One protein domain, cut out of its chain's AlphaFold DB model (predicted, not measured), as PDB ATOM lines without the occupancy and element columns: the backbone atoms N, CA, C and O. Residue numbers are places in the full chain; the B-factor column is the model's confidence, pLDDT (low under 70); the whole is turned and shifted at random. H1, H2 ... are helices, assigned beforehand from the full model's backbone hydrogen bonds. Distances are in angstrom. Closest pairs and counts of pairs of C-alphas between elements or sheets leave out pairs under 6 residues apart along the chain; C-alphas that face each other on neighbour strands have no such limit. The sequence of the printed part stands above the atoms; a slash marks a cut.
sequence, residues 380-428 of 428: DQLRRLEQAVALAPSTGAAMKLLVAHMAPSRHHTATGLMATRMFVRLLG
ATOM      1  N   ASP A 380     234.531 128.862 143.590       88.44
ATOM      2  CA  ASP A 380     234.676 130.248 143.142       88.44
ATOM      3  C   ASP A 380     233.327 130.918 142.875       88.44
ATOM      4  O   ASP A 380     233.118 132.061 143.289       88.44
ATOM      5  N   GLN A 381     232.392 130.228 142.218       90.75
ATOM      6  CA  GLN A 381     231.049 130.763 141.973       90.75
ATOM      7  C   GLN A 381     230.282 131.002 143.278       90.75
ATOM      8  O   GLN A 381     229.656 132.054 143.430       90.75
ATOM      9  N   LEU A 382     230.362 130.067 144.230       94.00
ATOM     10  CA  LEU A 382     229.729 130.200 145.546       94.00
ATOM     11  C   LEU A 382     230.289 131.404 146.321       94.00
ATOM     12  O   LEU A 382     229.518 132.224 146.821       94.00
ATOM     13  N   ARG A 383     231.620 131.576 146.343       92.94
ATOM     14  CA  ARG A 383     232.276 132.741 146.967       92.94
ATOM     15  C   ARG A 383     231.861 134.062 146.323       92.94
ATOM     16  O   ARG A 383     231.601 135.034 147.029       92.94
ATOM     17  N   ARG A 384     231.780 134.110 144.988       94.00
ATOM     18  CA  ARG A 384     231.346 135.315 144.261       94.00
ATOM     19  C   ARG A 384     229.908 135.693 144.600       94.00
ATOM     20  O   ARG A 384     229.635 136.876 144.777       94.00
ATOM     21  N   LEU A 385     229.006 134.715 144.707       95.38
ATOM     22  CA  LEU A 385     227.620 134.967 145.105       95.38
ATOM     23  C   LEU A 385     227.547 135.524 146.533       95.38
ATOM     24  O   LEU A 385     226.885 136.533 146.754       95.38
ATOM     25  N   GLU A 386     228.264 134.918 147.481       95.50
ATOM     26  CA  GLU A 386     228.327 135.404 148.866       95.50
ATOM     27  C   GLU A 386     228.825 136.845 148.947       95.50
ATOM     28  O   GLU A 386     228.196 137.692 149.583       95.50
ATOM     29  N   GLN A 387     229.920 137.142 148.247       95.38
ATOM     30  CA  GLN A 387     230.485 138.481 148.198       95.38
ATOM     31  C   GLN A 387     229.518 139.482 147.551       95.38
ATOM     32  O   GLN A 387     229.352 140.585 148.067       95.38
ATOM     33  N   ALA A 388     228.853 139.110 146.455       95.75
ATOM     34  CA  ALA A 388     227.881 139.972 145.784       95.75
ATOM     35  C   ALA A 388     226.675 140.298 146.680       95.75
ATOM     36  O   ALA A 388     226.210 141.437 146.688       95.75
ATOM     37  N   VAL A 389     226.195 139.326 147.462       96.00
ATOM     38  CA  VAL A 389     225.109 139.525 148.435       96.00
ATOM     39  C   VAL A 389     225.570 140.407 149.597       96.00
ATOM     40  O   VAL A 389     224.849 141.324 149.979       96.00
ATOM     41  N   ALA A 390     226.775 140.184 150.129       94.69
ATOM     42  CA  ALA A 390     227.331 140.975 151.229       94.69
ATOM     43  C   ALA A 390     227.614 142.437 150.841       94.69
ATOM     44  O   ALA A 390     227.484 143.333 151.671       94.69
ATOM     45  N   LEU A 391     227.990 142.679 149.583       96.88
ATOM     46  CA  LEU A 391     228.235 144.015 149.031       96.88
ATOM     47  C   LEU A 391     226.971 144.679 148.466       96.88
ATOM     48  O   LEU A 391     227.050 145.793 147.942       96.88
ATOM     49  N   ALA A 392     225.812 144.019 148.528       96.88
ATOM     50  CA  ALA A 392     224.581 144.582 148.001       96.88
ATOM     51  C   ALA A 392     224.198 145.862 148.774       96.88
ATOM     52  O   ALA A 392     224.219 145.873 150.005       96.88
ATOM     53  N   PRO A 393     223.786 146.941 148.084       95.88
ATOM     54  CA  PRO A 393     223.528 148.238 148.717       95.88
ATOM     55  C   PRO A 393     222.289 148.255 149.627       95.88
ATOM     56  O   PRO A 393     222.062 149.226 150.345       95.88
ATOM     57  N   SER A 394     221.447 147.221 149.572       96.44
ATOM     58  CA  SER A 394     220.262 147.065 150.416       96.44
ATOM     59  C   SER A 394     219.791 145.611 150.436       96.44
ATOM     60  O   SER A 394     220.111 144.834 149.531       96.44
ATOM     61  N   THR A 395     218.937 145.258 151.403       94.38
ATOM     62  CA  THR A 395     218.254 143.953 151.433       94.38
ATOM     63  C   THR A 395     217.457 143.701 150.154       94.38
ATOM     64  O   THR A 395     217.463 142.592 149.635       94.38
ATOM     65  N   GLY A 396     216.816 144.729 149.585       96.00
ATOM     66  CA  GLY A 396     216.095 144.604 148.313       96.00
ATOM     67  C   GLY A 396     217.010 144.239 147.141       96.00
ATOM     68  O   GLY A 396     216.665 143.372 146.338       96.00
ATOM     69  N   ALA A 397     218.198 144.847 147.065       96.56
ATOM     70  CA  ALA A 397     219.189 144.514 146.044       96.56
ATOM     71  C   ALA A 397     219.750 143.094 146.232       96.56
ATOM     72  O   ALA A 397     219.864 142.355 145.255       96.56
ATOM     73  N   ALA A 398     220.023 142.692 147.478       97.19
ATOM     74  CA  ALA A 398     220.433 141.330 147.813       97.19
ATOM     75  C   ALA A 398     219.369 140.301 147.398       97.19
ATOM     76  O   ALA A 398     219.677 139.352 146.681       97.19
ATOM     77  N   MET A 399     218.103 140.522 147.767       97.62
ATOM     78  CA  MET A 399     216.991 139.636 147.406       97.62
ATOM     79  C   MET A 399     216.841 139.518 145.889       97.62
ATOM     80  O   MET A 399     216.739 138.409 145.377       97.62
ATOM     81  N   LYS A 400     216.933 140.622 145.137       96.94
ATOM     82  CA  LYS A 400     216.876 140.587 143.666       96.94
ATOM     83  C   LYS A 400     217.990 139.734 143.049       96.94
ATOM     84  O   LYS A 400     217.727 138.988 142.106       96.94
ATOM     85  N   LEU A 401     219.216 139.825 143.575       97.44
ATOM     86  CA  LEU A 401     220.333 138.977 143.142       97.44
ATOM     87  C   LEU A 401     220.036 137.496 143.415       97.44
ATOM     88  O   LEU A 401     220.204 136.667 142.525       97.44
ATOM     89  N   LEU A 402     219.547 137.171 144.612       98.31
ATOM     90  CA  LEU A 402     219.215 135.801 145.007       98.31
ATOM     91  C   LEU A 402     218.097 135.203 144.145       98.31
ATOM     92  O   LEU A 402     218.250 134.097 143.631       98.31
ATOM     93  N   VAL A 403     217.022 135.959 143.895       97.75
ATOM     94  CA  VAL A 403     215.897 135.524 143.050       97.75
ATOM     95  C   VAL A 403     216.361 135.137 141.642       97.75
ATOM     96  O   VAL A 403     215.864 134.163 141.079       97.75
ATOM     97  N   ALA A 404     217.364 135.810 141.070       97.06
ATOM     98  CA  ALA A 404     217.911 135.440 139.758       97.06
ATOM     99  C   ALA A 404     218.628 134.071 139.748       97.06
ATOM    100  O   ALA A 404     218.719 133.420 138.706       97.06
ATOM    101  N   HIS A 405     219.149 133.622 140.892       97.94
ATOM    102  CA  HIS A 405     219.747 132.291 141.058       97.94
ATOM    103  C   HIS A 405     218.722 131.218 141.440       97.94
ATOM    104  O   HIS A 405     218.982 130.032 141.244       97.94
ATOM    105  N   MET A 406     217.552 131.627 141.928       98.19
ATOM    106  CA  MET A 406     216.433 130.743 142.245       98.19
ATOM    107  C   MET A 406     215.537 130.451 141.033       98.19
ATOM    108  O   MET A 406     214.530 129.790 141.198       98.19
ATOM    109  N   ALA A 407     215.870 130.914 139.824       97.56
ATOM    110  CA  ALA A 407     215.080 130.641 138.618       97.56
ATOM    111  C   ALA A 407     214.978 129.130 138.297       97.56
ATOM    112  O   ALA A 407     215.919 128.394 138.619       97.56
ATOM    113  N   PRO A 408     213.924 128.674 137.578       97.56
ATOM    114  CA  PRO A 408     213.748 127.275 137.145       97.56
ATOM    115  C   PRO A 408     215.008 126.645 136.529       97.56
ATOM    116  O   PRO A 408     215.386 125.523 136.843       97.56
ATOM    117  N   SER A 409     215.748 127.410 135.725       96.75
ATOM    118  CA  SER A 409     216.975 126.941 135.072       96.75
ATOM    119  C   SER A 409     218.195 126.807 135.993       96.75
ATOM    120  O   SER A 409     219.223 126.293 135.557       96.75
ATOM    121  N   ARG A 410     218.143 127.291 137.243       96.56
ATOM    122  CA  ARG A 410     219.332 127.439 138.107       96.56
ATOM    123  C   ARG A 410     219.164 126.941 139.535       96.56
ATOM    124  O   ARG A 410     220.181 126.615 140.148       96.56
ATOM    125  N   HIS A 411     217.947 126.859 140.072       97.44
ATOM    126  CA  HIS A 411     217.747 126.598 141.506       97.44
ATOM    127  C   HIS A 411     218.309 125.249 141.982       97.44
ATOM    128  O   HIS A 411     218.692 125.115 143.139       97.44
ATOM    129  N   HIS A 412     218.390 124.264 141.088       96.62
ATOM    130  CA  HIS A 412     218.940 122.935 141.356       96.62
ATOM    131  C   HIS A 412     220.483 122.912 141.410       96.62
ATOM    132  O   HIS A 412     221.073 121.985 141.963       96.62
ATOM    133  N   THR A 413     221.155 123.939 140.877       96.75
ATOM    134  CA  THR A 413     222.624 124.061 140.903       96.75
ATOM    135  C   THR A 413     223.135 124.422 142.299       96.75
ATOM    136  O   THR A 413     222.403 124.980 143.114       96.75
ATOM    137  N   ALA A 414     224.428 124.216 142.567       96.19
ATOM    138  CA  ALA A 414     225.044 124.610 143.838       96.19
ATOM    139  C   ALA A 414     224.810 126.093 144.191       96.19
ATOM    140  O   ALA A 414     224.484 126.419 145.338       96.19
ATOM    141  N   THR A 415     224.911 126.991 143.200       96.88
ATOM    142  CA  THR A 415     224.636 128.426 143.394       96.88
ATOM    143  C   THR A 415     223.161 128.705 143.672       96.88
ATOM    144  O   THR A 415     222.862 129.542 144.517       96.88
ATOM    145  N   GLY A 416     222.246 127.986 143.019       97.94
ATOM    146  CA  GLY A 416     220.808 128.094 143.262       97.94
ATOM    147  C   GLY A 416     220.429 127.637 144.667       97.94
ATOM    148  O   GLY A 416     219.782 128.375 145.404       97.94
ATOM    149  N   LEU A 417     220.947 126.485 145.096       98.25
ATOM    150  CA  LEU A 417     220.764 125.965 146.451       98.25
ATOM    151  C   LEU A 417     221.300 126.936 147.517       98.25
ATOM    152  O   LEU A 417     220.669 127.147 148.553       98.25
ATOM    153  N   MET A 418     222.460 127.554 147.277       98.12
ATOM    154  CA  MET A 418     222.999 128.596 148.154       98.12
ATOM    155  C   MET A 418     222.125 129.847 148.175       98.12
ATOM    156  O   MET A 418     221.878 130.385 149.256       98.12
ATOM    157  N   ALA A 419     221.637 130.271 147.010       98.44
ATOM    158  CA  ALA A 419     220.765 131.425 146.901       98.44
ATOM    159  C   ALA A 419     219.468 131.225 147.692       98.44
ATOM    160  O   ALA A 419     219.103 132.101 148.469       98.44
ATOM    161  N   THR A 420     218.839 130.050 147.597       98.38
ATOM    162  CA  THR A 420     217.642 129.717 148.383       98.38
ATOM    163  C   THR A 420     217.920 129.787 149.885       98.38
ATOM    164  O   THR A 420     217.181 130.447 150.610       98.38
ATOM    165  N   ARG A 421     219.028 129.206 150.371       98.06
ATOM    166  CA  ARG A 421     219.392 129.280 151.802       98.06
ATOM    167  C   ARG A 421     219.583 130.719 152.283       98.06
ATOM    168  O   ARG A 421     219.192 131.054 153.398       98.06
ATOM    169  N   MET A 422     220.221 131.562 151.471       97.88
ATOM    170  CA  MET A 422     220.412 132.980 151.786       97.88
ATOM    171  C   MET A 422     219.091 133.751 151.749       97.88
ATOM    172  O   MET A 422     218.847 134.560 152.638       97.88
ATOM    173  N   PHE A 423     218.228 133.460 150.773       98.06
ATOM    174  CA  PHE A 423     216.908 134.071 150.639       98.06
ATOM    175  C   PHE A 423     216.044 133.785 151.869       98.06
ATOM    176  O   PHE A 423     215.520 134.719 152.467       98.06
ATOM    177  N   VAL A 424     215.981 132.524 152.313       95.81
ATOM    178  CA  VAL A 424     215.252 132.121 153.531       95.81
ATOM    179  C   VAL A 424     215.737 132.887 154.756       95.81
ATOM    180  O   VAL A 424     214.930 133.421 155.508       95.81
ATOM    181  N   ARG A 425     217.058 133.004 154.937       95.00
ATOM    182  CA  ARG A 425     217.636 133.750 156.067       95.00
ATOM    183  C   ARG A 425     217.292 135.239 156.042       95.00
ATOM    184  O   ARG A 425     217.180 135.838 157.104       95.00
ATOM    185  N   LEU A 426     217.186 135.839 154.857       93.31
ATOM    186  CA  LEU A 426     216.846 137.256 154.702       93.31
ATOM    187  C   LEU A 426     215.341 137.526 154.801       93.31
ATOM    188  O   LEU A 426     214.961 138.649 155.131       93.31
ATOM    189  N   LEU A 427     214.498 136.528 154.517       89.44
ATOM    190  CA  LEU A 427     213.043 136.645 154.598       89.44
ATOM    191  C   LEU A 427     212.542 136.767 156.051       89.44
ATOM    192  O   LEU A 427     211.541 137.450 156.282       89.44
ATOM    193  N   GLY A 428     213.280 136.184 157.007       78.44
ATOM    194  CA  GLY A 428     213.001 136.240 158.446       78.44
ATOM    195  C   GLY A 428     212.283 135.006 158.959       78.44
ATOM    196  O   GLY A 428     211.059 134.906 158.710       78.44
TER     197      GLY A 428
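What this domain is: This is residues 380 to 428 of the 428 residues of an uncharacterized protein of Janthinobacterium sp. CG23_2 (UniProt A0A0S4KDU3). Three helices make a small up-and-down bundle, each running against the one before it, their centres forming a triangle. H2 and H3 pack along each other, and H1 packs on both of them, with H3 touching H1 through residues 414 to 419 alone. The printed part has 49 residues with three named helices, H1, H2, H3 in chain order, and no named strand: all helix. It is compact, with a radius of gyration of the C-alphas of 9.8 A and spans of 26 by 23 by 15 A.

Where its parts are: H1, residues 380 to 390, begins with C-alpha 380 at (234.676, 130.248, 143.142) and is 15.3 A long from first to last C-alpha. H2, residues 395 to 405, measures 15.7 A. H3, residues 414 to 427, measures 20.1 A and ends with C-alpha 427 at (213.043, 136.645, 154.598).

How they stand to each other: H1 and H2 form a helical hairpin and touch, closest at the C-alphas of Val 389 and Ala 398, 5.1 A apart, at a shallow tilt of 25 degrees, opposite ways. H2 and H3, also a helical hairpin, touch at a shallow tilt of 30 degrees, opposite ways; their closest C-alphas, of His 405 and Gly 416, are 4.9 A apart. H3 touches H1 with residues 414 to 419 alone, the same way at a shallow tilt of 18 degrees; the closest C-alphas, of Leu 382 and Thr 415, are 5.8 A apart. Each O i to N i+4 pair is within hydrogen-bond range in H1 and H3, and 6 of 7 in H2.

The domain as a whole: The farthest C-alphas, of Asp 380 and Gly 428, the chain's last residue, are 27.2 A apart. The printed part has no cut; the link H1 to H2 is tight, H2 to H3 short. No printed residue is under 70 in pLDDT.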